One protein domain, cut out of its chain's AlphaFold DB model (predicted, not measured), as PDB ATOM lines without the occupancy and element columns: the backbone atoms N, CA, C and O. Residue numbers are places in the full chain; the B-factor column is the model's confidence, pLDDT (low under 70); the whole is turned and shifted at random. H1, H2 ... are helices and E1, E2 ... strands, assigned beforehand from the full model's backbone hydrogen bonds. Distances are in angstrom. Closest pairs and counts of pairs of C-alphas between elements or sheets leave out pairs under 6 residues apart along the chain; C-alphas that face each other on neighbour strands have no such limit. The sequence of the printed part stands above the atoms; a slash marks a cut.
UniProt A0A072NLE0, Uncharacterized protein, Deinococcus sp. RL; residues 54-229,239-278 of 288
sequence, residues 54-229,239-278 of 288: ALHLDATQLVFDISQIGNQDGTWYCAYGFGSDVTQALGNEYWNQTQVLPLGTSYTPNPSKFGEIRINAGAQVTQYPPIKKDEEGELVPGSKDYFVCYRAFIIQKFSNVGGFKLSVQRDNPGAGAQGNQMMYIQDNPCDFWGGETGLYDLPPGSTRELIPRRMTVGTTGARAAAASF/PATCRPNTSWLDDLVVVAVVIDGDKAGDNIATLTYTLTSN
ATOM      1  N   ALA A  54      45.552   8.607  24.395       75.06
ATOM      2  CA  ALA A  54      46.812   7.952  24.061       75.06
ATOM      3  C   ALA A  54      47.809   8.008  25.226       75.06
ATOM      4  O   ALA A  54      47.883   8.986  25.969       75.06
ATOM      5  N   LEU A  55      48.589   6.939  25.354       79.88
ATOM      6  CA  LEU A  55      49.638   6.770  26.349       79.88
ATOM      7  C   LEU A  55      50.895   6.289  25.624       79.88
ATOM      8  O   LEU A  55      50.833   5.324  24.864       79.88
ATOM      9  N   HIS A  56      52.017   6.958  25.854       80.56
ATOM     10  CA  HIS A  56      53.309   6.595  25.288       80.56
ATOM     11  C   HIS A  56      54.373   6.580  26.390       80.56
ATOM     12  O   HIS A  56      54.423   7.477  27.229       80.56
ATOM     13  N   LEU A  57      55.197   5.533  26.399       78.19
ATOM     14  CA  LEU A  57      56.295   5.336  27.345       78.19
ATOM     15  C   LEU A  57      57.606   5.598  26.605       78.19
ATOM     16  O   LEU A  57      57.845   4.970  25.573       78.19
ATOM     17  N   ASP A  58      58.458   6.483  27.120       72.25
ATOM     18  CA  ASP A  58      59.780   6.727  26.525       72.25
ATOM     19  C   ASP A  58      60.775   5.577  26.787       72.25
ATOM     20  O   ASP A  58      61.741   5.399  26.045       72.25
ATOM     21  N   ALA A  59      60.499   4.768  27.812       70.56
ATOM     22  CA  ALA A  59      61.253   3.595  28.208       70.56
ATOM     23  C   ALA A  59      60.319   2.385  28.330       70.56
ATOM     24  O   ALA A  59      59.460   2.313  29.207       70.56
ATOM     25  N   THR A  60      60.513   1.390  27.463       72.31
ATOM     26  CA  THR A  60      59.766   0.119  27.509       72.31
ATOM     27  C   THR A  60      60.386  -0.902  28.462       72.31
ATOM     28  O   THR A  60      59.762  -1.913  28.771       72.31
ATOM     29  N   GLN A  61      61.628  -0.672  28.900       74.00
ATOM     30  CA  GLN A  61      62.358  -1.550  29.807       74.00
ATOM     31  C   GLN A  61      63.155  -0.724  30.817       74.00
ATOM     32  O   GLN A  61      63.910   0.178  30.452       74.00
ATOM     33  N   LEU A  62      63.021  -1.080  32.092       74.12
ATOM     34  CA  LEU A  62      63.822  -0.543  33.186       74.12
ATOM     35  C   LEU A  62      64.722  -1.666  33.699       74.12
ATOM     36  O   LEU A  62      64.235  -2.667  34.214       74.12
ATOM     37  N   VAL A  63      66.034  -1.515  33.529       77.50
ATOM     38  CA  VAL A  63      67.025  -2.509  33.965       77.50
ATOM     39  C   VAL A  63      67.858  -1.930  35.101       77.50
ATOM     40  O   VAL A  63      68.544  -0.926  34.931       77.50
ATOM     41  N   PHE A  64      67.825  -2.564  36.264       76.25
ATOM     42  CA  PHE A  64      68.763  -2.259  37.340       76.25
ATOM     43  C   PHE A  64      69.966  -3.187  37.191       76.25
ATOM     44  O   PHE A  64      70.015  -4.251  37.803       76.25
ATOM     45  N   ASP A  65      70.905  -2.819  36.318       79.38
ATOM     46  CA  ASP A  65      72.108  -3.621  36.101       79.38
ATOM     47  C   ASP A  65      73.122  -3.346  37.211       79.38
ATOM     48  O   ASP A  65      73.939  -2.431  37.141       79.38
ATOM     49  N   ILE A  66      73.070  -4.166  38.255       77.19
ATOM     50  CA  ILE A  66      73.951  -4.070  39.420       77.19
ATOM     51  C   ILE A  66      75.442  -4.156  39.029       77.19
ATOM     52  O   ILE A  66      76.285  -3.610  39.741       77.19
ATOM     53  N   SER A  67      75.794  -4.749  37.876       75.81
ATOM     54  CA  SER A  67      77.181  -4.776  37.384       75.81
ATOM     55  C   SER A  67      77.715  -3.399  36.972       75.81
ATOM     56  O   SER A  67      78.926  -3.194  36.947       75.81
ATOM     57  N   GLN A  68      76.827  -2.442  36.679       79.44
ATOM     58  CA  GLN A  68      77.176  -1.077  36.276       79.44
ATOM     59  C   GLN A  68      77.223  -0.099  37.469       79.44
ATOM     60  O   GLN A  68      77.341   1.115  37.287       79.44
ATOM     61  N   ILE A  69      77.128  -0.602  38.706       81.25
ATOM     62  CA  ILE A  69      77.302   0.207  39.916       81.25
ATOM     63  C   ILE A  69      78.682   0.889  39.900       81.25
ATOM     64  O   ILE A  69      79.693   0.263  39.597       81.25
ATOM     65  N   GLY A  70      78.705   2.194  40.197       76.25
ATOM     66  CA  GLY A  70      79.878   3.065  40.029       76.25
ATOM     67  C   GLY A  70      79.904   3.856  38.710       76.25
ATOM     68  O   GLY A  70      80.541   4.903  38.660       76.25
ATOM     69  N   ASN A  71      79.141   3.433  37.692       83.31
ATOM     70  CA  ASN A  71      78.981   4.118  36.396       83.31
ATOM     71  C   ASN A  71      77.546   4.647  36.182       83.31
ATOM     72  O   ASN A  71      77.045   4.716  35.062       83.31
ATOM     73  N   GLN A  72      76.869   4.969  37.281       81.38
ATOM     74  CA  GLN A  72      75.489   5.462  37.335       81.38
ATOM     75  C   GLN A  72      75.352   6.891  36.773       81.38
ATOM     76  O   GLN A  72      76.322   7.653  36.766       81.38
ATOM     77  N   ASP A  73      74.143   7.280  36.354       81.12
ATOM     78  CA  ASP A  73      73.844   8.603  35.788       81.12
ATOM     79  C   ASP A  73      72.693   9.325  36.521       81.12
ATOM     80  O   ASP A  73      72.257   8.925  37.597       81.12
ATOM     81  N   GLY A  74      72.207  10.441  35.967       78.06
ATOM     82  CA  GLY A  74      71.115  11.216  36.570       78.06
ATOM     83  C   GLY A  74      69.735  10.545  36.508       78.06
ATOM     84  O   GLY A  74      68.795  11.042  37.126       78.06
ATOM     85  N   THR A  75      69.592   9.446  35.764       81.25
ATOM     86  CA  THR A  75      68.346   8.682  35.603       81.25
ATOM     87  C   THR A  75      68.356   7.376  36.384       81.25
ATOM     88  O   THR A  75      67.284   6.836  36.635       81.25
ATOM     89  N   TRP A  76      69.526   6.882  36.796       86.38
ATOM     90  CA  TRP A  76      69.680   5.690  37.623       86.38
ATOM     91  C   TRP A  76      70.736   5.894  38.709       86.38
ATOM     92  O   TRP A  76      71.889   6.179  38.410       86.38
ATOM     93  N   TYR A  77      70.358   5.681  39.972       89.44
ATOM     94  CA  TYR A  77      71.242   5.887  41.119       89.44
ATOM     95  C   TYR A  77      70.937   4.901  42.250       89.44
ATOM     96  O   TYR A  77      69.767   4.657  42.545       89.44
ATOM     97  N   CYS A  78      71.965   4.362  42.911       89.75
ATOM     98  CA  CYS A  78      71.804   3.471  44.064       89.75
ATOM     99  C   CYS A  78      72.514   4.034  45.301       89.75
ATOM    100  O   CYS A  78      73.673   4.447  45.226       89.75
ATOM    101  N   ALA A  79      71.840   4.023  46.448       89.06
ATOM    102  CA  ALA A  79      72.385   4.523  47.707       89.06
ATOM    103  C   ALA A  79      71.851   3.764  48.919       89.06
ATOM    104  O   ALA A  79      70.782   3.149  48.875       89.06
ATOM    105  N   TYR A  80      72.602   3.839  50.015       87.00
ATOM    106  CA  TYR A  80      72.150   3.330  51.304       87.00
ATOM    107  C   TYR A  80      71.087   4.229  51.914       87.00
ATOM    108  O   TYR A  80      71.118   5.454  51.774       87.00
ATOM    109  N   GLY A  81      70.170   3.603  52.643       85.62
ATOM    110  CA  GLY A  81      69.193   4.315  53.445       85.62
ATOM    111  C   GLY A  81      69.758   4.975  54.692       85.62
ATOM    112  O   GLY A  81      70.911   4.774  55.072       85.62
ATOM    113  N   PHE A  82      68.898   5.746  55.348       83.69
ATOM    114  CA  PHE A  82      69.143   6.282  56.688       83.69
ATOM    115  C   PHE A  82      68.625   5.352  57.795       83.69
ATOM    116  O   PHE A  82      68.917   5.581  58.966       83.69
ATOM    117  N   GLY A  83      67.849   4.320  57.446       82.81
ATOM    118  CA  GLY A  83      67.263   3.386  58.401       82.81
ATOM    119  C   GLY A  83      66.148   2.552  57.778       82.81
ATOM    120  O   GLY A  83      66.280   2.078  56.653       82.81
ATOM    121  N   SER A  84      65.053   2.368  58.515       85.69
ATOM    122  CA  SER A  84      63.853   1.671  58.041       85.69
ATOM    123  C   SER A  84      63.008   2.530  57.099       85.69
ATOM    124  O   SER A  84      63.188   3.745  57.008       85.69
ATOM    125  N   ASP A  85      62.033   1.902  56.444       89.38
ATOM    126  CA  ASP A  85      60.991   2.608  55.699       89.38
ATOM    127  C   ASP A  85      60.264   3.628  56.588       89.38
ATOM    128  O   ASP A  85      59.939   3.349  57.746       89.38
ATOM    129  N   VAL A  86      59.988   4.808  56.028       90.56
ATOM    130  CA  VAL A  86      59.136   5.826  56.657       90.56
ATOM    131  C   VAL A  86      57.822   5.871  55.898       90.56
ATOM    132  O   VAL A  86      57.817   6.108  54.692       90.56
ATOM    133  N   THR A  87      56.711   5.638  56.591       91.19
ATOM    134  CA  THR A  87      55.379   5.551  55.985       91.19
ATOM    135  C   THR A  87      54.482   6.694  56.451       91.19
ATOM    136  O   THR A  87      54.523   7.110  57.609       91.19
ATOM    137  N   GLN A  88      53.648   7.199  55.545       90.62
ATOM    138  CA  GLN A  88      52.642   8.219  55.829       90.62
ATOM    139  C   GLN A  88      51.348   7.858  55.101       90.62
ATOM    140  O   GLN A  88      51.317   7.789  53.872       90.62
ATOM    141  N   ALA A  89      50.272   7.627  55.854       90.44
ATOM    142  CA  ALA A  89      48.945   7.488  55.267       90.44
ATOM    143  C   ALA A  89      48.526   8.833  54.661       90.44
ATOM    144  O   ALA A  89      48.585   9.867  55.331       90.44
ATOM    145  N   LEU A  90      48.110   8.816  53.400       86.56
ATOM    146  CA  LEU A  90      47.614   9.998  52.716       86.56
ATOM    147  C   LEU A  90      46.087   9.985  52.691       86.56
ATOM    148  O   LEU A  90      45.451   8.935  52.746       86.56
ATOM    149  N   GLY A  91      45.488  11.173  52.621       86.88
ATOM    150  CA  GLY A  91      44.034  11.314  52.591       86.88
ATOM    151  C   GLY A  91      43.403  10.948  51.245       86.88
ATOM    152  O   GLY A  91      44.071  10.562  50.281       86.88
ATOM    153  N   ASN A  92      42.092  11.177  51.159       88.62
ATOM    154  CA  ASN A  92      41.251  10.869  50.000       88.62
ATOM    155  C   ASN A  92      41.762  11.464  48.677       88.62
ATOM    156  O   ASN A  92      41.591  10.891  47.601       88.62
ATOM    157  N   GLU A  93      42.438  12.607  48.767       85.12
ATOM    158  CA  GLU A  93      43.078  13.283  47.642       85.12
ATOM    159  C   GLU A  93      44.127  12.416  46.924       85.12
ATOM    160  O   GLU A  93      44.326  12.558  45.720       85.12
ATOM    161  N   TYR A  94      44.752  11.483  47.639       87.56
ATOM    162  CA  TYR A  94      45.728  10.527  47.113       87.56
ATOM    163  C   TYR A  94      45.181   9.102  47.115       87.56
ATOM    164  O   TYR A  94      45.934   8.145  47.277       87.56
ATOM    165  N   TRP A  95      43.863   8.962  46.941       89.56
ATOM    166  CA  TRP A  95      43.181   7.666  46.878       89.56
ATOM    167  C   TRP A  95      43.325   6.841  48.163       89.56
ATOM    168  O   TRP A  95      43.276   5.616  48.113       89.56
ATOM    169  N   ASN A  96      43.510   7.513  49.309       89.56
ATOM    170  CA  ASN A  96      43.778   6.883  50.605       89.56
ATOM    171  C   ASN A  96      45.000   5.936  50.580       89.56
ATOM    172  O   ASN A  96      45.054   4.956  51.323       89.56
ATOM    173  N   GLN A  97      45.964   6.197  49.689       89.88
ATOM    174  CA  GLN A  97      47.198   5.420  49.575       89.88
ATOM    175  C   GLN A  97      48.199   5.805  50.673       89.88
ATOM    176  O   GLN A  97      48.130   6.879  51.266       89.88
ATOM    177  N   THR A  98      49.179   4.939  50.914       89.31
ATOM    178  CA  THR A  98      50.294   5.211  51.828       89.31
ATOM    179  C   THR A  98      51.522   5.611  51.023       89.31
ATOM    180  O   THR A  98      51.956   4.865  50.144       89.31
ATOM    181  N   GLN A  99      52.094   6.769  51.339       88.69
ATOM    182  CA  GLN A  99      53.422   7.154  50.875       88.69
ATOM    183  C   GLN A  99      54.486   6.411  51.678       88.69
ATOM    184  O   GLN A  99      54.370   6.284  52.899       88.69
ATOM    185  N   VAL A 100      55.546   5.977  51.000       90.75
ATOM    186  CA  VAL A 100      56.701   5.323  51.616       90.75
ATOM    187  C   VAL A 100      57.998   5.982  51.161       90.75
ATOM    188  O   VAL A 100      58.209   6.213  49.975       90.75
ATOM    189  N   LEU A 101      58.891   6.266  52.104       91.62
ATOM    190  CA  LEU A 101      60.287   6.598  51.839       91.62
ATOM    191  C   LEU A 101      61.122   5.339  52.102       91.62
ATOM    192  O   LEU A 101      61.358   5.018  53.275       91.62
ATOM    193  N   PRO A 102      61.527   4.590  51.060       89.75
ATOM    194  CA  PRO A 102      62.191   3.305  51.234       89.75
ATOM    195  C   PRO A 102      63.546   3.492  51.911       89.75
ATOM    196  O   PRO A 102      64.365   4.302  51.468       89.75
ATOM    197  N   LEU A 103      63.775   2.777  53.009       89.94
ATOM    198  CA  LEU A 103      64.930   2.947  53.898       89.94
ATOM    199  C   LEU A 103      65.171   4.411  54.341       89.94
ATOM    200  O   LEU A 103      66.310   4.848  54.533       89.94
ATOM    201  N   GLY A 104      64.104   5.212  54.418       89.25
ATOM    202  CA  GLY A 104      64.157   6.646  54.709       89.25
ATOM    203  C   GLY A 104      64.743   7.508  53.582       89.25
ATOM    204  O   GLY A 104      64.942   8.706  53.775       89.25
ATOM    205  N   THR A 105      65.031   6.930  52.412       90.88
ATOM    206  CA  THR A 105      65.535   7.668  51.246       90.88
ATOM    207  C   THR A 105      64.411   8.397  50.518       90.88
ATOM    208  O   THR A 105      63.256   7.976  50.522       90.88
ATOM    209  N   SER A 106      64.754   9.499  49.859       90.75
ATOM    210  CA  SER A 106      63.839  10.217  48.972       90.75
ATOM    211  C   SER A 106      64.577  10.704  47.730       90.75
ATOM    212  O   SER A 106      65.793  10.552  47.610       90.75
ATOM    213  N   TYR A 107      63.851  11.314  46.800       88.50
ATOM    214  CA  TYR A 107      64.447  11.953  45.637       88.50
ATOM    215  C   TYR A 107      63.860  13.342  45.410       88.50
ATOM    216  O   TYR A 107      62.828  13.724  45.962       88.50
ATOM    217  N   THR A 108      64.537  14.118  44.578       85.31
ATOM    218  CA  THR A 108      64.087  15.429  44.128       85.31
ATOM    219  C   THR A 108      64.332  15.539  42.623       85.31
ATOM    220  O   THR A 108      65.458  15.282  42.183       85.31
ATOM    221  N   PRO A 109      63.321  15.905  41.813       80.25
ATOM    222  CA  PRO A 109      63.517  16.170  40.389       80.25
ATOM    223  C   PRO A 109      64.590  17.240  40.155       80.25
ATOM    224  O   PRO A 109      64.683  18.208  40.913       80.25
ATOM    225  N   ASN A 110      65.398  17.097  39.103       77.75
ATOM    226  CA  ASN A 110      66.395  18.103  38.754       77.75
ATOM    227  C   ASN A 110      65.725  19.289  38.023       77.75
ATOM    228  O   ASN A 110      65.309  19.143  36.871       77.75
ATOM    229  N   PRO A 111      65.661  20.495  38.622       70.56
ATOM    230  CA  PRO A 111      64.946  21.628  38.029       70.56
ATOM    231  C   PRO A 111      65.597  22.161  36.744       70.56
ATOM    232  O   PRO A 111      64.959  22.887  35.984       70.56
ATOM    233  N   SER A 112      66.867  21.826  36.504       73.00
ATOM    234  CA  SER A 112      67.628  22.277  35.334       73.00
ATOM    235  C   SER A 112      67.664  21.250  34.204       73.00
ATOM    236  O   SER A 112      68.090  21.590  33.102       73.00
ATOM    237  N   LYS A 113      67.251  20.003  34.460       76.56
ATOM    238  CA  LYS A 113      67.318  18.904  33.493       76.56
ATOM    239  C   LYS A 113      66.156  17.933  33.697       76.56
ATOM    240  O   LYS A 113      66.172  17.107  34.604       76.56
ATOM    241  N   PHE A 114      65.148  18.035  32.837       76.50
ATOM    242  CA  PHE A 114      64.003  17.126  32.852       76.50
ATOM    243  C   PHE A 114      64.431  15.691  32.549       76.50
ATOM    244  O   PHE A 114      65.310  15.478  31.719       76.50
ATOM    245  N   GLY A 115      63.810  14.730  33.233       77.88
ATOM    246  CA  GLY A 115      64.196  13.318  33.170       77.88
ATOM    247  C   GLY A 115      65.225  12.902  34.224       77.88
ATOM    248  O   GLY A 115      65.340  11.715  34.501       77.88
ATOM    249  N   GLU A 116      65.935  13.846  34.853       85.31
ATOM    250  CA  GLU A 116      66.917  13.529  35.895       85.31
ATOM    251  C   GLU A 116      66.352  13.709  37.313       85.31
ATOM    252  O   GLU A 116      65.550  14.607  37.596       85.31
ATOM    253  N   ILE A 117      66.856  12.889  38.234       86.62
ATOM    254  CA  ILE A 117      66.556  12.934  39.665       86.62
ATOM    255  C   ILE A 117      67.839  13.080  40.484       86.62
ATOM    256  O   ILE A 117      68.928  12.694  40.069       86.62
ATOM    257  N   ARG A 118      67.708  13.645  41.683       88.50
ATOM    258  CA  ARG A 118      68.746  13.654  42.720       88.50
ATOM    259  C   ARG A 118      68.247  12.857  43.908       88.50
ATOM    260  O   ARG A 118      67.103  13.044  44.309       88.50
ATOM    261  N   ILE A 119      69.087  11.993  44.465       90.00
ATOM    262  CA  ILE A 119      68.706  11.137  45.589       90.00
ATOM    263  C   ILE A 119      69.175  11.761  46.902       90.00
ATOM    264  O   ILE A 119      70.349  12.091  47.058       90.00
ATOM    265  N   ASN A 120      68.248  11.893  47.848       90.44
ATOM    266  CA  ASN A 120      68.509  12.296  49.222       90.44
ATOM    267  C   ASN A 120      68.597  11.017  50.068       90.44
ATOM    268  O   ASN A 120      67.578  10.444  50.465       90.44
ATOM    269  N   ALA A 121      69.818  10.539  50.282       89.81
ATOM    270  CA  ALA A 121      70.107   9.264  50.927       89.81
ATOM    271  C   ALA A 121      71.455   9.320  51.663       89.81
ATOM    272  O   ALA A 121      72.109  10.368  51.697       89.81
ATOM    273  N   GLY A 122      71.859   8.193  52.251       86.25
ATOM    274  CA  GLY A 122      73.202   7.999  52.777       86.25
ATOM    275  C   GLY A 122      74.256   7.934  51.666       86.25
ATOM    276  O   GLY A 122      74.106   8.505  50.585       86.25
ATOM    277  N   ALA A 123      75.356   7.228  51.929       85.38
ATOM    278  CA  ALA A 123      76.429   7.090  50.950       85.38
ATOM    279  C   ALA A 123      75.933   6.441  49.641       85.38
ATOM    280  O   ALA A 123      75.062   5.566  49.642       85.38
ATOM    281  N   GLN A 124      76.517   6.861  48.518       87.50
ATOM    282  CA  GLN A 124      76.305   6.204  47.233       87.50
ATOM    283  C   GLN A 124      76.863   4.778  47.280       87.50
ATOM    284  O   GLN A 124      77.958   4.550  47.798       87.50
ATOM    285  N   VAL A 125      76.141   3.827  46.689       84.88
ATOM    286  CA  VAL A 125      76.677   2.486  46.447       84.88
ATOM    287  C   VAL A 125      77.556   2.561  45.202       84.88
ATOM    288  O   VAL A 125      77.055   2.788  44.102       84.88
ATOM    289  N   THR A 126      78.866   2.385  45.377       82.19
ATOM    290  CA  THR A 126      79.867   2.479  44.298       82.19
ATOM    291  C   THR A 126      80.442   1.130  43.869       82.19
ATOM    292  O   THR A 126      81.102   1.060  42.838       82.19
ATOM    293  N   GLN A 127      80.167   0.052  44.611       74.81
ATOM    294  CA  GLN A 127      80.567  -1.317  44.271       74.81
ATOM    295  C   GLN A 127      79.564  -2.342  44.817       74.81
ATOM    296  O   GLN A 127      78.970  -2.123  45.876       74.81
ATOM    297  N   TYR A 128      79.404  -3.471  44.123       71.50
ATOM    298  CA  TYR A 128      78.561  -4.589  44.558       71.50
ATOM    299  C   TYR A 128      79.338  -5.918  44.616       71.50
ATOM    300  O   TYR A 128      80.113  -6.192  43.697       71.50
ATOM    301  N   PRO A 129      79.110  -6.768  45.641       58.91
ATOM    302  CA  PRO A 129      78.292  -6.497  46.819       58.91
ATOM    303  C   PRO A 129      78.996  -5.507  47.758       58.91
ATOM    304  O   PRO A 129      80.222  -5.558  47.899       58.91
ATOM    305  N   PRO A 130      78.255  -4.597  48.400       59.53
ATOM    306  CA  PRO A 130      78.842  -3.683  49.358       59.53
ATOM    307  C   PRO A 130      79.405  -4.452  50.554       59.53
ATOM    308  O   PRO A 130      78.665  -4.991  51.368       59.53
ATOM    309  N   ILE A 131      80.728  -4.530  50.648       59.38
ATOM    310  CA  ILE A 131      81.414  -5.186  51.756       59.38
ATOM    311  C   ILE A 131      81.767  -4.146  52.817       59.38
ATOM    312  O   ILE A 131      82.598  -3.266  52.588       59.38
ATOM    313  N   LYS A 132      81.145  -4.245  53.994       60.47
ATOM    314  CA  LYS A 132      81.639  -3.556  55.187       60.47
ATOM    315  C   LYS A 132      82.666  -4.459  55.853       60.47
ATOM    316  O   LYS A 132      82.341  -5.577  56.255       60.47
ATOM    317  N   LYS A 133      83.900  -3.969  55.911       61.50
ATOM    318  CA  LYS A 133      84.978  -4.601  56.660       61.50
ATOM    319  C   LYS A 133      85.100  -3.938  58.028       61.50
ATOM    320  O   LYS A 133      84.866  -2.731  58.120       61.50
ATOM    321  N   ASP A 134      85.384  -4.712  59.065       72.19
ATOM    322  CA  ASP A 134      85.759  -4.164  60.372       72.19
ATOM    323  C   ASP A 134      87.169  -3.544  60.331       72.19
ATOM    324  O   ASP A 134      87.791  -3.436  59.267       72.19
ATOM    325  N   GLU A 135      87.651  -3.064  61.479       80.06
ATOM    326  CA  GLU A 135      88.975  -2.439  61.604       80.06
ATOM    327  C   GLU A 135      90.109  -3.440  61.298       80.06
ATOM    328  O   GLU A 135      91.201  -3.044  60.888       80.06
ATOM    329  N   GLU A 136      89.820  -4.736  61.410       78.56
ATOM    330  CA  GLU A 136      90.701  -5.869  61.141       78.56
ATOM    331  C   GLU A 136      90.671  -6.332  59.671       78.56
ATOM    332  O   GLU A 136      91.512  -7.129  59.249       78.56
ATOM    333  N   GLY A 137      89.756  -5.795  58.856       61.03
ATOM    334  CA  GLY A 137      89.633  -6.118  57.436       61.03
ATOM    335  C   GLY A 137      88.762  -7.344  57.127       61.03
ATOM    336  O   GLY A 137      88.687  -7.738  55.953       61.03
ATOM    337  N   GLU A 138      88.093  -7.911  58.131       68.50
ATOM    338  CA  GLU A 138      87.184  -9.051  58.024       68.50
ATOM    339  C   GLU A 138      85.774  -8.611  57.619       68.50
ATOM    340  O   GLU A 138      85.340  -7.488  57.873       68.50
ATOM    341  N   LEU A 139      85.035  -9.497  56.944       59.66
ATOM    342  CA  LEU A 139      83.642  -9.225  56.583       59.66
ATOM    343  C   LEU A 139      82.777  -9.190  57.842       59.66
ATOM    344  O   LEU A 139      82.606 -10.213  58.501       59.66
ATOM    345  N   VAL A 140      82.145  -8.047  58.116       64.69
ATOM    346  CA  VAL A 140      81.180  -7.956  59.217       64.69
ATOM    347  C   VAL A 140      79.971  -8.848  58.881       64.69
ATOM    348  O   VAL A 140      79.380  -8.690  57.808       64.69
ATOM    349  N   PRO A 141      79.570  -9.806  59.737       51.38
ATOM    350  CA  PRO A 141      78.353 -10.587  59.521       51.38
ATOM    351  C   PRO A 141      77.123  -9.672  59.415       51.38
ATOM    352  O   PRO A 141      76.932  -8.795  60.252       51.38
ATOM    353  N   GLY A 142      76.305  -9.849  58.371       55.06
ATOM    354  CA  GLY A 142      75.198  -8.932  58.052       55.06
ATOM    355  C   GLY A 142      75.617  -7.643  57.329       55.06
ATOM    356  O   GLY A 142      74.797  -6.753  57.160       55.06
ATOM    357  N   SER A 143      76.874  -7.529  56.881       54.94
ATOM    358  CA  SER A 143      77.396  -6.347  56.164       54.94
ATOM    359  C   SER A 143      76.751  -6.060  54.814       54.94
ATOM    360  O   SER A 143      76.929  -4.958  54.291       54.94
ATOM    361  N   LYS A 144      76.030  -7.023  54.231       60.69
ATOM    362  CA  LYS A 144      75.270  -6.798  53.002       60.69
ATOM    363  C   LYS A 144      73.929  -6.167  53.360       60.69
ATOM    364  O   LYS A 144      72.879  -6.793  53.286       60.69
ATOM    365  N   ASP A 145      74.014  -4.916  53.796       66.31
ATOM    366  CA  ASP A 145      72.856  -4.088  54.101       66.31
ATOM    367  C   ASP A 145      71.935  -3.949  52.881       66.31
ATOM    368  O   ASP A 145      72.351  -4.055  51.720       66.31
ATOM    369  N   TYR A 146      70.668  -3.657  53.160       80.44
ATOM    370  CA  TYR A 146      69.732  -3.235  52.131       80.44
ATOM    371  C   TYR A 146      70.150  -1.869  51.577       80.44
ATOM    372  O   TYR A 146      70.555  -0.964  52.311       80.44
ATOM    373  N   PHE A 147      70.002  -1.693  50.272       86.31
ATOM    374  CA  PHE A 147      70.169  -0.400  49.614       86.31
ATOM    375  C   PHE A 147      69.030  -0.165  48.630       86.31
ATOM    376  O   PHE A 147      68.329  -1.098  48.244       86.31
ATOM    377  N   VAL A 148      68.822   1.084  48.225       89.12
ATOM    378  CA  VAL A 148      67.746   1.446  47.298       89.12
ATOM    379  C   VAL A 148      68.350   1.874  45.974       89.12
ATOM    380  O   VAL A 148      69.253   2.709  45.946       89.12
ATOM    381  N   CYS A 149      67.830   1.330  44.878       90.44
ATOM    382  CA  CYS A 149      68.108   1.816  43.536       90.44
ATOM    383  C   CYS A 149      66.886   2.536  42.974       90.44
ATOM    384  O   CYS A 149      65.776   2.009  42.987       90.44
ATOM    385  N   TYR A 150      67.114   3.728  42.443       91.94
ATOM    386  CA  TYR A 150      66.117   4.569  41.802       91.94
ATOM    387  C   TYR A 150      66.332   4.585  40.301       91.94
ATOM    388  O   TYR A 150      67.476   4.655  39.854       91.94
ATOM    389  N   ARG A 151      65.245   4.575  39.530       90.69
ATOM    390  CA  ARG A 151      65.275   4.837  38.093       90.69
ATOM    391  C   ARG A 151      64.142   5.771  37.684       90.69
ATOM    392  O   ARG A 151      63.011   5.588  38.130       90.69
ATOM    393  N   ALA A 152      64.447   6.750  36.841       88.88
ATOM    394  CA  ALA A 152      63.490   7.712  36.309       88.88
ATOM    395  C   ALA A 152      63.333   7.588  34.788       88.88
ATOM    396  O   ALA A 152      64.272   7.195  34.096       88.88
ATOM    397  N   PHE A 153      62.144   7.912  34.285       87.44
ATOM    398  CA  PHE A 153      61.797   7.917  32.860       87.44
ATOM    399  C   PHE A 153      60.556   8.797  32.613       87.44
ATOM    400  O   PHE A 153      59.940   9.276  33.571       87.44
ATOM    401  N   ILE A 154      60.192   9.048  31.353       84.25
ATOM    402  CA  ILE A 154      59.084   9.934  30.971       84.25
ATOM    403  C   ILE A 154      57.886   9.153  30.427       84.25
ATOM    404  O   ILE A 154      57.976   8.351  29.495       84.25
ATOM    405  N   ILE A 155      56.703   9.471  30.947       84.00
ATOM    406  CA  ILE A 155      55.434   9.038  30.365       84.00
ATOM    407  C   ILE A 155      54.771  10.219  29.666       84.00
ATOM    408  O   ILE A 155      54.587  11.282  30.255       84.00
ATOM    409  N   GLN A 156      54.355  10.003  28.419       80.19
ATOM    410  CA  GLN A 156      53.591  10.964  27.635       80.19
ATOM    411  C   GLN A 156      52.111  10.576  27.607       80.19
ATOM    412  O   GLN A 156      51.755   9.448  27.252       80.19
ATOM    413  N   LYS A 157      51.233  11.508  27.980       79.38
ATOM    414  CA  LYS A 157      49.790  11.267  28.146       79.38
ATOM    415  C   LYS A 157      48.962  12.231  27.317       79.38
ATOM    416  O   LYS A 157      49.240  13.426  27.276       79.38
ATOM    417  N   PHE A 158      47.900  11.718  26.709       76.50
ATOM    418  CA  PHE A 158      46.962  12.486  25.903       76.50
ATOM    419  C   PHE A 158      45.530  11.982  26.098       76.50
ATOM    420  O   PHE A 158      45.282  10.781  26.121       76.50
ATOM    421  N   SER A 159      44.583  12.902  26.215       74.81
ATOM    422  CA  SER A 159      43.141  12.666  26.291       74.81
ATOM    423  C   SER A 159      42.380  13.956  25.982       74.81
ATOM    424  O   SER A 159      42.448  14.947  26.718       74.81
ATOM    425  N   ASN A 160      41.624  13.967  24.894       72.00
ATOM    426  CA  ASN A 160      40.769  15.107  24.560       72.00
ATOM    427  C   ASN A 160      39.394  15.064  25.258       72.00
ATOM    428  O   ASN A 160      38.548  15.909  24.967       72.00
ATOM    429  N   VAL A 161      39.194  14.128  26.194       72.88
ATOM    430  CA  VAL A 161      38.046  14.080  27.108       72.88
ATOM    431  C   VAL A 161      38.484  14.395  28.548       72.88
ATOM    432  O   VAL A 161      39.673  14.406  28.877       72.88
ATOM    433  N   GLY A 162      37.520  14.734  29.407       73.25
ATOM    434  CA  GLY A 162      37.771  15.077  30.811       73.25
ATOM    435  C   GLY A 162      38.245  13.895  31.666       73.25
ATOM    436  O   GLY A 162      38.433  12.786  31.168       73.25
ATOM    437  N   GLY A 163      38.431  14.154  32.969       77.19
ATOM    438  CA  GLY A 163      38.527  13.120  34.009       77.19
ATOM    439  C   GLY A 163      39.474  11.966  33.685       77.19
ATOM    440  O   GLY A 163      39.015  10.854  33.446       77.19
ATOM    441  N   PHE A 164      40.786  12.198  33.673       81.56
ATOM    442  CA  PHE A 164      41.776  11.152  33.408       81.56
ATOM    443  C   PHE A 164      42.470  10.662  34.675       81.56
ATOM    444  O   PHE A 164      42.673  11.427  35.608       81.56
ATOM    445  N   LYS A 165      42.882   9.397  34.709       85.06
ATOM    446  CA  LYS A 165      43.812   8.911  35.732       85.06
ATOM    447  C   LYS A 165      44.832   7.965  35.124       85.06
ATOM    448  O   LYS A 165      44.499   7.203  34.217       85.06
ATOM    449  N   LEU A 166      46.059   8.038  35.631       87.12
ATOM    450  CA  LEU A 166      47.107   7.069  35.344       87.12
ATOM    451  C   LEU A 166      47.164   6.075  36.503       87.12
ATOM    452  O   LEU A 166      47.343   6.478  37.655       87.12
ATOM    453  N   SER A 167      47.027   4.792  36.191       90.25
ATOM    454  CA  SER A 167      47.326   3.712  37.122       90.25
ATOM    455  C   SER A 167      48.453   2.835  36.596       90.25
ATOM    456  O   SER A 167      48.725   2.788  35.394       90.25
ATOM    457  N   VAL A 168      49.104   2.131  37.511       91.50
ATOM    458  CA  VAL A 168      50.094   1.100  37.205       91.50
ATOM    459  C   VAL A 168      49.733  -0.178  37.939       91.50
ATOM    460  O   VAL A 168      49.410  -0.148  39.125       91.50
ATOM    461  N   GLN A 169      49.794  -1.296  37.229       89.88
ATOM    462  CA  GLN A 169      49.675  -2.636  37.782       89.88
ATOM    463  C   GLN A 169      51.039  -3.319  37.742       89.88
ATOM    464  O   GLN A 169      51.741  -3.225  36.735       89.88
ATOM    465  N   ARG A 170      51.403  -4.023  38.818       87.44
ATOM    466  CA  ARG A 170      52.592  -4.880  38.853       87.44
ATOM    467  C   ARG A 170      52.193  -6.340  38.736       87.44
ATOM    468  O   ARG A 170      51.676  -6.920  39.689       87.44
ATOM    469  N   ASP A 171      52.551  -6.948  37.619       81.69
ATOM    470  CA  ASP A 171      52.477  -8.387  37.427       81.69
ATOM    471  C   ASP A 171      53.864  -9.007  37.618       81.69
ATOM    472  O   ASP A 171      54.861  -8.521  37.089       81.69
ATOM    473  N   ASN A 172      53.942 -10.107  38.362       71.44
ATOM    474  CA  ASN A 172      55.170 -10.883  38.501       71.44
ATOM    475  C   ASN A 172      55.019 -12.174  37.686       71.44
ATOM    476  O   ASN A 172      54.294 -13.076  38.125       71.44
ATOM    477  N   PRO A 173      55.661 -12.299  36.512       54.72
ATOM    478  CA  PRO A 173      55.590 -13.525  35.732       54.72
ATOM    479  C   PRO A 173      56.362 -14.641  36.450       54.72
ATOM    480  O   PRO A 173      57.566 -14.768  36.287       54.72
ATOM    481  N   GLY A 174      55.659 -15.445  37.257       52.75
ATOM    482  CA  GLY A 174      56.182 -16.650  37.910       52.75
ATOM    483  C   GLY A 174      57.229 -16.357  38.988       52.75
ATOM    484  O   GLY A 174      58.387 -16.079  38.700       52.75
ATOM    485  N   ALA A 175      56.832 -16.446  40.258       46.69
ATOM    486  CA  ALA A 175      57.702 -16.171  41.397       46.69
ATOM    487  C   ALA A 175      58.940 -17.093  41.436       46.69
ATOM    488  O   ALA A 175      58.898 -18.195  41.978       46.69
ATOM    489  N   GLY A 176      60.079 -16.614  40.936       51.75
ATOM    490  CA  GLY A 176      61.355 -16.959  41.554       51.75
ATOM    491  C   GLY A 176      61.382 -16.389  42.978       51.75
ATOM    492  O   GLY A 176      60.743 -15.371  43.246       51.75
ATOM    493  N   ALA A 177      62.135 -17.002  43.896       53.34
ATOM    494  CA  ALA A 177      62.221 -16.595  45.310       53.34
ATOM    495  C   ALA A 177      62.626 -15.114  45.546       53.34
ATOM    496  O   ALA A 177      62.560 -14.625  46.671       53.34
ATOM    497  N   GLN A 178      63.038 -14.400  44.494       59.41
ATOM    498  CA  GLN A 178      63.510 -13.012  44.508       59.41
ATOM    499  C   GLN A 178      62.571 -12.014  43.818       59.41
ATOM    500  O   GLN A 178      62.818 -10.815  43.891       59.41
ATOM    501  N   GLY A 179      61.449 -12.470  43.242       51.56
ATOM    502  CA  GLY A 179      60.400 -11.606  42.669       51.56
ATOM    503  C   GLY A 179      59.700 -10.686  43.683       51.56
ATOM    504  O   GLY A 179      58.869  -9.855  43.312       51.56
ATOM    505  N   ASN A 180      60.031 -10.824  44.971       55.22
ATOM    506  CA  ASN A 180      59.406 -10.137  46.099       55.22
ATOM    507  C   ASN A 180      60.163  -8.881  46.559       55.22
ATOM    508  O   ASN A 180      59.875  -8.397  47.650       55.22
ATOM    509  N   GLN A 181      61.128  -8.350  45.791       69.12
ATOM    510  CA  GLN A 181      61.743  -7.078  46.200       69.12
ATOM    511  C   GLN A 181      60.672  -5.983  46.279       69.12
ATOM    512  O   GLN A 181      59.749  -5.922  45.445       69.12
ATOM    513  N   MET A 182      60.819  -5.140  47.298       82.38
ATOM    514  CA  MET A 182      59.921  -4.027  47.574       82.38
ATOM    515  C   MET A 182      60.142  -2.968  46.498       82.38
ATOM    516  O   MET A 182      61.257  -2.472  46.318       82.38
ATOM    517  N   MET A 183      59.090  -2.707  45.726       88.31
ATOM    518  CA  MET A 183      59.104  -1.770  44.611       88.31
ATOM    519  C   MET A 183      58.146  -0.644  44.937       88.31
ATOM    520  O   MET A 183      57.038  -0.895  45.397       88.31
ATOM    521  N   TYR A 184      58.560   0.573  44.639       91.69
ATOM    522  CA  TYR A 184      57.782   1.770  44.884       91.69
ATOM    523  C   TYR A 184      57.756   2.605  43.617       91.69
ATOM    524  O   TYR A 184      58.705   2.575  42.830       91.69
ATOM    525  N   ILE A 185      56.674   3.342  43.406       90.56
ATOM    526  CA  ILE A 185      56.486   4.101  42.172       90.56
ATOM    527  C   ILE A 185      55.745   5.406  42.415       90.56
ATOM    528  O   ILE A 185      54.912   5.504  43.314       90.56
ATOM    529  N   GLN A 186      56.044   6.400  41.589       86.69
ATOM    530  CA  GLN A 186      55.425   7.712  41.636       86.69
ATOM    531  C   GLN A 186      55.438   8.363  40.260       86.69
ATOM    532  O   GLN A 186      56.413   8.236  39.522       86.69
ATOM    533  N   ASP A 187      54.373   9.096  39.951       84.69
ATOM    534  CA  ASP A 187      54.292   9.988  38.798       84.69
ATOM    535  C   ASP A 187      54.407  11.439  39.278       84.69
ATOM    536  O   ASP A 187      53.778  11.842  40.259       84.69
ATOM    537  N   ASN A 188      55.239  12.232  38.605       77.25
ATOM    538  CA  ASN A 188      55.471  13.633  38.933       77.25
ATOM    539  C   ASN A 188      55.099  14.507  37.745       77.25
ATOM    540  O   ASN A 188      55.961  14.822  36.908       77.25
ATOM    541  N   PRO A 189      53.836  14.958  37.704       73.06
ATOM    542  CA  PRO A 189      53.397  15.905  36.709       73.06
ATOM    543  C   PRO A 189      54.230  17.176  36.741       73.06
ATOM    544  O   PRO A 189      54.523  17.722  37.808       73.06
ATOM    545  N   CYS A 190      54.598  17.647  35.556       67.12
ATOM    546  CA  CYS A 190      55.450  18.819  35.350       67.12
ATOM    547  C   CYS A 190      54.925  20.100  36.051       67.12
ATOM    548  O   CYS A 190      55.702  20.978  36.423       67.12
ATOM    549  N   ASP A 191      53.608  20.202  36.253       60.62
ATOM    550  CA  ASP A 191      52.881  21.308  36.896       60.62
ATOM    551  C   ASP A 191      52.701  21.145  38.421       60.62
ATOM    552  O   ASP A 191      52.092  22.003  39.064       60.62
ATOM    553  N   PHE A 192      53.230  20.068  39.012       63.19
ATOM    554  CA  PHE A 192      53.009  19.709  40.418       63.19
ATOM    555  C   PHE A 192      54.279  19.248  41.152       63.19
ATOM    556  O   PHE A 192      54.227  18.570  42.179       63.19
ATOM    557  N   TRP A 193      55.450  19.645  40.651       65.62
ATOM    558  CA  TRP A 193      56.722  19.365  41.317       65.62
ATOM    559  C   TRP A 193      56.787  19.997  42.712       65.62
ATOM    560  O   TRP A 193      56.484  21.176  42.894       65.62
ATOM    561  N   GLY A 194      57.221  19.203  43.694       53.69
ATOM    562  CA  GLY A 194      57.381  19.632  45.088       53.69
ATOM    563  C   GLY A 194      56.137  19.472  45.969       53.69
ATOM    564  O   GLY A 194      56.213  19.782  47.155       53.69
ATOM    565  N   GLY A 195      55.013  18.986  45.432       60.94
ATOM    566  CA  GLY A 195      53.897  18.499  46.248       60.94
ATOM    567  C   GLY A 195      54.134  17.079  46.776       60.94
ATOM    568  O   GLY A 195      55.054  16.390  46.336       60.94
ATOM    569  N   GLU A 196      53.288  16.614  47.701       57.16
ATOM    570  CA  GLU A 196      53.265  15.204  48.112       57.16
ATOM    571  C   GLU A 196      52.787  14.355  46.926       57.16
ATOM    572  O   GLU A 196      51.600  14.168  46.728       57.16
ATOM    573  N   THR A 197      53.684  13.879  46.072       57.34
ATOM    574  CA  THR A 197      53.339  12.907  45.019       57.34
ATOM    575  C   THR A 197      53.676  11.472  45.425       57.34
ATOM    576  O   THR A 197      53.452  10.578  44.631       57.34
ATOM    577  N   GLY A 198      54.176  11.284  46.657       61.16
ATOM    578  CA  GLY A 198      54.573  10.055  47.355       61.16
ATOM    579  C   GLY A 198      54.804   8.777  46.548       61.16
ATOM    580  O   GLY A 198      53.887   8.239  45.947       61.16
ATOM    581  N   LEU A 199      56.006   8.205  46.658       82.50
ATOM    582  CA  LEU A 199      56.255   6.815  46.274       82.50
ATOM    583  C   LEU A 199      55.237   5.895  46.955       82.50
ATOM    584  O   LEU A 199      55.196   5.802  48.183       82.50
ATOM    585  N   TYR A 200      54.428   5.218  46.150       89.75
ATOM    586  CA  TYR A 200      53.473   4.226  46.616       89.75
ATOM    587  C   TYR A 200      54.127   2.855  46.580       89.75
ATOM    588  O   TYR A 200      54.693   2.473  45.554       89.75
ATOM    589  N   ASP A 201      54.023   2.104  47.678       89.44
ATOM    590  CA  ASP A 201      54.407   0.693  47.683       89.44
ATOM    591  C   ASP A 201      53.583  -0.057  46.633       89.44
ATOM    592  O   ASP A 201      52.349   0.023  46.622       89.44
ATOM    593  N   LEU A 202      54.269  -0.792  45.763       88.12
ATOM    594  CA  LEU A 202      53.715  -1.561  44.660       88.12
ATOM    595  C   LEU A 202      54.004  -3.062  44.863       88.12
ATOM    596  O   LEU A 202      54.868  -3.638  44.182       88.12
ATOM    597  N   PRO A 203      53.277  -3.735  45.781       86.94
ATOM    598  CA  PRO A 203      53.374  -5.176  45.964       86.94
ATOM    599  C   PRO A 203      53.040  -5.955  44.684       86.94
ATOM    600  O   PRO A 203      52.291  -5.468  43.828       86.94
ATOM    601  N   PRO A 204      53.532  -7.196  44.551       84.00
ATOM    602  CA  PRO A 204      53.120  -8.096  43.477       84.00
ATOM    603  C   PRO A 204      51.592  -8.241  43.382       84.00
ATOM    604  O   PRO A 204      50.928  -8.476  44.389       84.00
ATOM    605  N   GLY A 205      51.037  -8.110  42.174       84.25
ATOM    606  CA  GLY A 205      49.598  -8.209  41.907       84.25
ATOM    607  C   GLY A 205      48.782  -6.977  42.313       84.25
ATOM    608  O   GLY A 205      47.557  -7.004  42.231       84.25
ATOM    609  N   SER A 206      49.430  -5.902  42.769       88.12
ATOM    610  CA  SER A 206      48.745  -4.670  43.162       88.12
ATOM    611  C   SER A 206      48.594  -3.685  42.001       88.12
ATOM    612  O   SER A 206      49.314  -3.739  41.001       88.12
ATOM    613  N   THR A 207      47.645  -2.763  42.160       91.00
ATOM    614  CA  THR A 207      47.470  -1.585  41.305       91.00
ATOM    615  C   THR A 207      47.571  -0.324  42.157       91.00
ATOM    616  O   THR A 207      47.137  -0.326  43.315       91.00
ATOM    617  N   ARG A 208      48.158   0.737  41.596       91.81
ATOM    618  CA  ARG A 208      48.267   2.061  42.224       91.81
ATOM    619  C   ARG A 208      47.855   3.170  41.278       91.81
ATOM    620  O   ARG A 208      48.163   3.120  40.087       91.81
ATOM    621  N   GLU A 209      47.208   4.183  41.827       91.19
ATOM    622  CA  GLU A 209      46.911   5.445  41.168       91.19
ATOM    623  C   GLU A 209      48.080   6.402  41.364       91.19
ATOM    624  O   GLU A 209      48.462   6.709  42.491       91.19
ATOM    625  N   LEU A 210      48.645   6.895  40.263       87.56
ATOM    626  CA  LEU A 210      49.918   7.611  40.316       87.56
ATOM    627  C   LEU A 210      49.789   9.128  40.469       87.56
ATOM    628  O   LEU A 210      50.771   9.795  40.772       87.56
ATOM    629  N   ILE A 211      48.587   9.677  40.283       82.19
ATOM    630  CA  ILE A 211      48.323  11.114  40.409       82.19
ATOM    631  C   ILE A 211      47.202  11.381  41.421       82.19
ATOM    632  O   ILE A 211      46.248  10.599  41.485       82.19
ATOM    633  N   PRO A 212      47.254  12.491  42.178       81.56
ATOM    634  CA  PRO A 212      46.168  12.861  43.078       81.56
ATOM    635  C   PRO A 212      44.878  13.194  42.326       81.56
ATOM    636  O   PRO A 212      44.888  13.545  41.144       81.56
ATOM    637  N   ARG A 213      43.745  13.148  43.024       83.19
ATOM    638  CA  ARG A 213      42.419  13.363  42.435       83.19
ATOM    639  C   ARG A 213      42.244  14.735  41.810       83.19
ATOM    640  O   ARG A 213      41.722  14.807  40.696       83.19
ATOM    641  N   ARG A 214      42.768  15.810  42.416       79.19
ATOM    642  CA  ARG A 214      42.762  17.146  41.781       79.19
ATOM    643  C   ARG A 214      43.458  17.172  40.420       79.19
ATOM    644  O   ARG A 214      43.149  18.015  39.583       79.19
ATOM    645  N   MET A 215      44.387  16.244  40.190       77.50
ATOM    646  CA  MET A 215      45.176  16.144  38.966       77.50
ATOM    647  C   MET A 215      44.495  15.290  37.896       77.50
ATOM    648  O   MET A 215      45.071  15.114  36.827       77.50
ATOM    649  N   THR A 216      43.270  14.816  38.130       77.38
ATOM    650  CA  THR A 216      42.483  14.071  37.136       77.38
ATOM    651  C   THR A 216      41.705  14.974  36.175       77.38
ATOM    652  O   THR A 216      41.157  14.519  35.172       77.38
ATOM    653  N   VAL A 217      41.658  16.282  36.433       66.88
ATOM    654  CA  VAL A 217      40.909  17.226  35.599       66.88
ATOM    655  C   VAL A 217      41.716  17.560  34.337       66.88
ATOM    656  O   VAL A 217      42.646  18.361  34.400       66.88
ATOM    657  N   GLY A 218      41.351  16.928  33.212       60.41
ATOM    658  CA  GLY A 218      41.774  17.238  31.833       60.41
ATOM    659  C   GLY A 218      43.266  17.039  31.513       60.41
ATOM    660  O   GLY A 218      44.137  17.468  32.261       60.41
ATOM    661  N   THR A 219      43.586  16.430  30.365       53.94
ATOM    662  CA  THR A 219      44.998  16.245  29.938       53.94
ATOM    663  C   THR A 219      45.496  17.285  28.927       53.94
ATOM    664  O   THR A 219      46.658  17.260  28.537       53.94
ATOM    665  N   THR A 220      44.625  18.186  28.466       53.91
ATOM    666  CA  THR A 220      44.883  19.096  27.339       53.91
ATOM    667  C   THR A 220      44.721  20.564  27.749       53.91
ATOM    668  O   THR A 220      44.220  20.884  28.829       53.91
ATOM    669  N   GLY A 221      45.168  21.492  26.898       51.19
ATOM    670  CA  GLY A 221      44.989  22.929  27.128       51.19
ATOM    671  C   GLY A 221      45.929  23.467  28.205       51.19
ATOM    672  O   GLY A 221      47.119  23.201  28.150       51.19
ATOM    673  N   ALA A 222      45.424  24.216  29.188       49.81
ATOM    674  CA  ALA A 222      46.238  24.959  30.160       49.81
ATOM    675  C   ALA A 222      47.228  24.116  30.991       49.81
ATOM    676  O   ALA A 222      48.177  24.693  31.510       49.81
ATOM    677  N   ARG A 223      47.045  22.788  31.108       57.25
ATOM    678  CA  ARG A 223      48.008  21.875  31.765       57.25
ATOM    679  C   ARG A 223      49.115  21.403  30.825       57.25
ATOM    680  O   ARG A 223      50.282  21.516  31.174       57.25
ATOM    681  N   ALA A 224      48.769  20.970  29.611       54.69
ATOM    682  CA  ALA A 224      49.753  20.624  28.576       54.69
ATOM    683  C   ALA A 224      50.482  21.863  28.015       54.69
ATOM    684  O   ALA A 224      51.624  21.798  27.574       54.69
ATOM    685  N   ALA A 225      49.837  23.027  28.085       47.72
ATOM    686  CA  ALA A 225      50.326  24.310  27.605       47.72
ATOM    687  C   ALA A 225      50.726  25.275  28.734       47.72
ATOM    688  O   ALA A 225      50.827  26.467  28.462       47.72
ATOM    689  N   ALA A 226      50.941  24.819  29.980       47.84
ATOM    690  CA  ALA A 226      51.157  25.682  31.149       47.84
ATOM    691  C   ALA A 226      52.394  26.601  31.031       47.84
ATOM    692  O   ALA A 226      53.481  26.328  31.537       47.84
ATOM    693  N   ALA A 227      52.176  27.737  30.374       39.88
ATOM    694  CA  ALA A 227      52.759  29.048  30.586       39.88
ATOM    695  C   ALA A 227      51.681  30.096  30.245       39.88
ATOM    696  O   ALA A 227      51.785  30.825  29.267       39.88
ATOM    697  N   SER A 228      50.619  30.163  31.047       37.22
ATOM    698  CA  SER A 228      49.808  31.376  31.246       37.22
ATOM    699  C   SER A 228      49.020  31.135  32.536       37.22
ATOM    700  O   SER A 228      48.156  30.269  32.559       37.22
ATOM    701  N   PHE A 229      49.379  31.684  33.693       34.19
ATOM    702  CA  PHE A 229      49.357  33.105  34.002       34.19
ATOM    703  C   PHE A 229      50.488  33.487  34.962       34.19
ATOM    704  O   PHE A 229      50.669  32.884  36.017       34.19
ATOM    705  N   PRO A 239      59.251  24.691  35.810       53.84
ATOM    706  CA  PRO A 239      60.603  24.341  35.402       53.84
ATOM    707  C   PRO A 239      60.777  24.681  33.915       53.84
ATOM    708  O   PRO A 239      59.923  24.349  33.086       53.84
ATOM    709  N   ALA A 240      61.866  25.358  33.538       56.25
ATOM    710  CA  ALA A 240      62.102  25.765  32.145       56.25
ATOM    711  C   ALA A 240      62.018  24.583  31.158       56.25
ATOM    712  O   ALA A 240      61.692  24.766  29.986       56.25
ATOM    713  N   THR A 241      62.247  23.378  31.670       56.09
ATOM    714  CA  THR A 241      62.349  22.116  30.956       56.09
ATOM    715  C   THR A 241      61.019  21.474  30.538       56.09
ATOM    716  O   THR A 241      61.045  20.591  29.688       56.09
ATOM    717  N   CYS A 242      59.867  21.887  31.078       62.47
ATOM    718  CA  CYS A 242      58.566  21.387  30.606       62.47
ATOM    719  C   CYS A 242      58.221  22.019  29.241       62.47
ATOM    720  O   CYS A 242      58.441  23.217  29.042       62.47
ATOM    721  N   ARG A 243      57.698  21.247  28.279       58.97
ATOM    722  CA  ARG A 243      57.435  21.754  26.918       58.97
ATOM    723  C   ARG A 243      56.217  22.697  26.900       58.97
ATOM    724  O   ARG A 243      55.167  22.330  27.411       58.97
ATOM    725  N   PRO A 244      56.321  23.918  26.335       57.91
ATOM    726  CA  PRO A 244      55.155  24.772  26.115       57.91
ATOM    727  C   PRO A 244      54.324  24.286  24.920       57.91
ATOM    728  O   PRO A 244      54.882  23.815  23.931       57.91
ATOM    729  N   ASN A 245      53.011  24.531  24.964       58.84
ATOM    730  CA  ASN A 245      52.094  24.415  23.820       58.84
ATOM    731  C   ASN A 245      52.052  23.028  23.148       58.84
ATOM    732  O   ASN A 245      51.909  22.938  21.928       58.84
ATOM    733  N   THR A 246      52.169  21.947  23.920       61.88
ATOM    734  CA  THR A 246      51.988  20.579  23.414       61.88
ATOM    735  C   THR A 246      50.541  20.125  23.582       61.88
ATOM    736  O   THR A 246      49.800  20.632  24.424       61.88
ATOM    737  N   SER A 247      50.111  19.164  22.761       64.50
ATOM    738  CA  SER A 247      48.809  18.514  22.945       64.50
ATOM    739  C   SER A 247      48.850  17.408  24.000       64.50
ATOM    740  O   SER A 247      47.789  17.014  24.462       64.50
ATOM    741  N   TRP A 248      50.035  16.942  24.407       71.62
ATOM    742  CA  TRP A 248      50.258  15.895  25.408       71.62
ATOM    743  C   TRP A 248      51.019  16.421  26.636       71.62
ATOM    744  O   TRP A 248      51.694  17.452  26.561       71.62
ATOM    745  N   LEU A 249      50.920  15.690  27.749       76.88
ATOM    746  CA  LEU A 249      51.636  15.919  29.008       76.88
ATOM    747  C   LEU A 249      52.858  15.004  29.095       76.88
ATOM    748  O   LEU A 249      52.699  13.798  28.920       76.88
ATOM    749  N   ASP A 250      54.031  15.569  29.383       78.38
ATOM    750  CA  ASP A 250      55.258  14.827  29.690       78.38
ATOM    751  C   ASP A 250      55.449  14.797  31.212       78.38
ATOM    752  O   ASP A 250      55.728  15.839  31.813       78.38
ATOM    753  N   ASP A 251      55.350  13.618  31.825       81.06
ATOM    754  CA  ASP A 251      55.469  13.469  33.275       81.06
ATOM    755  C   ASP A 251      56.636  12.554  33.663       81.06
ATOM    756  O   ASP A 251      56.925  11.559  32.994       81.06
ATOM    757  N   LEU A 252      57.332  12.923  34.743       83.25
ATOM    758  CA  LEU A 252      58.493  12.199  35.253       83.25
ATOM    759  C   LEU A 252      58.035  11.084  36.190       83.25
ATOM    760  O   LEU A 252      57.592  11.351  37.310       83.25
ATOM    761  N   VAL A 253      58.218   9.839  35.771       88.19
ATOM    762  CA  VAL A 253      57.940   8.672  36.604       88.19
ATOM    763  C   VAL A 253      59.223   8.178  37.242       88.19
ATOM    764  O   VAL A 253      60.268   8.104  36.597       88.19
ATOM    765  N   VAL A 254      59.139   7.838  38.525       89.88
ATOM    766  CA  VAL A 254      60.258   7.312  39.304       89.88
ATOM    767  C   VAL A 254      59.863   5.979  39.910       89.88
ATOM    768  O   VAL A 254      58.815   5.863  40.541       89.88
ATOM    769  N   VAL A 255      60.725   4.983  39.723       91.69
ATOM    770  CA  VAL A 255      60.637   3.666  40.353       91.69
ATOM    771  C   VAL A 255      61.803   3.517  41.317       91.69
ATOM    772  O   VAL A 255      62.951   3.759  40.945       91.69
ATOM    773  N   ALA A 256      61.517   3.091  42.541       91.62
ATOM    774  CA  ALA A 256      62.516   2.705  43.525       91.62
ATOM    775  C   ALA A 256      62.401   1.207  43.811       91.62
ATOM    776  O   ALA A 256      61.296   0.677  43.919       91.62
ATOM    777  N   VAL A 257      63.534   0.525  43.951       89.69
ATOM    778  CA  VAL A 257      63.595  -0.884  44.345       89.69
ATOM    779  C   VAL A 257      64.563  -1.014  45.509       89.69
ATOM    780  O   VAL A 257      65.721  -0.606  45.401       89.69
ATOM    781  N   VAL A 258      64.093  -1.586  46.614       88.31
ATOM    782  CA  VAL A 258      64.969  -1.994  47.715       88.31
ATOM    783  C   VAL A 258      65.624  -3.309  47.322       88.31
ATOM    784  O   VAL A 258      64.940  -4.266  46.972       88.31
ATOM    785  N   ILE A 259      66.951  -3.339  47.353       84.06
ATOM    786  CA  ILE A 259      67.769  -4.490  47.003       84.06
ATOM    787  C   ILE A 259      68.290  -5.128  48.283       84.06
ATOM    788  O   ILE A 259      68.961  -4.485  49.090       84.06
ATOM    789  N   ASP A 260      67.997  -6.415  48.432       80.56
ATOM    790  CA  ASP A 260      68.650  -7.289  49.400       80.56
ATOM    791  C   ASP A 260      70.043  -7.677  48.878       80.56
ATOM    792  O   ASP A 260      70.167  -8.456  47.928       80.56
ATOM    793  N   GLY A 261      71.090  -7.115  49.488       75.12
ATOM    794  CA  GLY A 261      72.477  -7.354  49.092       75.12
ATOM    795  C   GLY A 261      72.934  -8.809  49.244       75.12
ATOM    796  O   GLY A 261      73.923  -9.197  48.618       75.12
ATOM    797  N   ASP A 262      72.227  -9.627  50.030       72.62
ATOM    798  CA  ASP A 262      72.547 -11.038  50.262       72.62
ATOM    799  C   ASP A 262      71.919 -11.997  49.247       72.62
ATOM    800  O   ASP A 262      72.331 -13.158  49.159       72.62
ATOM    801  N   LYS A 263      70.962 -11.531  48.439       72.38
ATOM    802  CA  LYS A 263      70.260 -12.355  47.451       72.38
ATOM    803  C   LYS A 263      70.805 -12.116  46.041       72.38
ATOM    804  O   LYS A 263      70.898 -10.982  45.588       72.38
ATOM    805  N   ALA A 264      71.128 -13.200  45.332       70.94
ATOM    806  CA  ALA A 264      71.619 -13.165  43.949       70.94
ATOM    807  C   ALA A 264      70.643 -13.837  42.976       70.94
ATOM    808  O   ALA A 264      70.240 -14.978  43.219       70.94
ATOM    809  N   GLY A 265      70.314 -13.171  41.870       70.06
ATOM    810  CA  GLY A 265      69.422 -13.680  40.828       70.06
ATOM    811  C   GLY A 265      68.578 -12.573  40.200       70.06
ATOM    812  O   GLY A 265      68.672 -11.404  40.579       70.06
ATOM    813  N   ASP A 266      67.772 -12.953  39.211       72.06
ATOM    814  CA  ASP A 266      66.948 -12.004  38.473       72.06
ATOM    815  C   ASP A 266      65.659 -11.701  39.233       72.06
ATOM    816  O   ASP A 266      64.927 -12.596  39.667       72.06
ATOM    817  N   ASN A 267      65.350 -10.414  39.333       71.94
ATOM    818  CA  ASN A 267      64.047  -9.950  39.766       71.94
ATOM    819  C   ASN A 267      63.356  -9.250  38.599       71.94
ATOM    820  O   ASN A 267      63.749  -8.157  38.192       71.94
ATOM    821  N   ILE A 268      62.327  -9.904  38.066       76.75
ATOM    822  CA  ILE A 268      61.565  -9.422  36.920       76.75
ATOM    823  C   ILE A 268      60.146  -9.118  37.386       76.75
ATOM    824  O   ILE A 268      59.450  -9.982  37.918       76.75
ATOM    825  N   ALA A 269      59.721  -7.887  37.133       78.94
ATOM    826  CA  ALA A 269      58.347  -7.445  37.285       78.94
ATOM    827  C   ALA A 269      57.902  -6.772  35.985       78.94
ATOM    828  O   ALA A 269      58.664  -6.028  35.365       78.94
ATOM    829  N   THR A 270      56.664  -7.029  35.589       83.75
ATOM    830  CA  THR A 270      56.005  -6.370  34.467       83.75
ATOM    831  C   THR A 270      55.124  -5.263  35.021       83.75
ATOM    832  O   THR A 270      54.239  -5.521  35.836       83.75
ATOM    833  N   LEU A 271      55.365  -4.030  34.581       86.44
ATOM    834  CA  LEU A 271      54.538  -2.881  34.935       86.44
ATOM    835  C   LEU A 271      53.611  -2.537  33.771       86.44
ATOM    836  O   LEU A 271      54.073  -2.199  32.682       86.44
ATOM    837  N   THR A 272      52.305  -2.604  34.013       88.12
ATOM    838  CA  THR A 272      51.273  -2.249  33.035       88.12
ATOM    839  C   THR A 272      50.682  -0.896  33.404       88.12
ATOM    840  O   THR A 272      49.955  -0.774  34.390       88.12
ATOM    841  N   TYR A 273      50.987   0.128  32.609       88.94
ATOM    842  CA  TYR A 273      50.435   1.472  32.774       88.94
ATOM    843  C   TYR A 273      49.110   1.598  32.022       88.94
ATOM    844  O   TYR A 273      49.030   1.268  30.840       88.94
ATOM    845  N   THR A 274      48.076   2.103  32.692       89.06
ATOM    846  CA  THR A 274      46.746   2.307  32.109       89.06
ATOM    847  C   THR A 274      46.329   3.763  32.256       89.06
ATOM    848  O   THR A 274      46.276   4.299  33.362       89.06
ATOM    849  N   LEU A 275      46.005   4.400  31.130       86.38
ATOM    850  CA  LEU A 275      45.392   5.723  31.099       86.38
ATOM    851  C   LEU A 275      43.883   5.564  30.901       86.38
ATOM    852  O   LEU A 275      43.425   5.183  29.826       86.38
ATOM    853  N   THR A 276      43.105   5.863  31.936       86.50
ATOM    854  CA  THR A 276      41.639   5.923  31.853       86.50
ATOM    855  C   THR A 276      41.201   7.370  31.658       86.50
ATOM    856  O   THR A 276      41.838   8.271  32.200       86.50
ATOM    857  N   SER A 277      40.125   7.618  30.906       82.31
ATOM    858  CA  SER A 277      39.514   8.950  30.770       82.31
ATOM    859  C   SER A 277      37.986   8.874  30.836       82.31
ATOM    860  O   SER A 277      37.413   7.884  30.384       82.31
ATOM    861  N   ASN A 278      37.337   9.889  31.412       75.31
ATOM    862  CA  ASN A 278      35.895   9.936  31.640       75.31
ATOM    863  C   ASN A 278      35.361  11.381  31.582       75.31
ATOM    864  O   ASN A 278      35.911  12.297  32.190       75.31
TER     865      ASN A 278
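What this domain is: This is residues 54 to 229 and 239 to 278 of the 288 residues of an uncharacterized protein of Deinococcus sp. RL (UniProt A0A072NLE0). Amid little regular structure, sheets stack: a twisted sheet on long strands E7 and E11 has sheet E10-E8-E12 partly over one face and hairpin E5-E6 over the other. Hairpin E3-E4 sits beyond E9. Of 216 printed residues, 78 are in twelve strands and one helix, H1, between E10 and E11: mostly strand, neighbours antiparallel. The whole is compact, radius of gyration of the C-alphas 18.3 A, spanning 64 by 37 by 31 A.

How they stand to each other: E1, residues 54 to 57, and E2, 76 to 80, lie on one side of E7, 147 to 159. E11, 249 to 259, lies on the other side; N 151 and O 255, 2.8 A apart, are within hydrogen-bond range.

Where its parts are: C-alpha 54 is at (46.812, 7.952, 24.061). E3 has residues 86 to 89, E4 98 to 101, E5 106 to 109, E6 117 to 120, E8 164 to 171, E9 183 to 188, E10 207 to 209, H1 213 to 216. E12, 270 to 277, ends at (39.514, 8.950, 30.770).

The domain as a whole: Residues 230 to 238 are not printed; C-alphas 229 and 239 are 14.3 A apart. E6 to E7 is a long link. In 54 residues pLDDT is under 70.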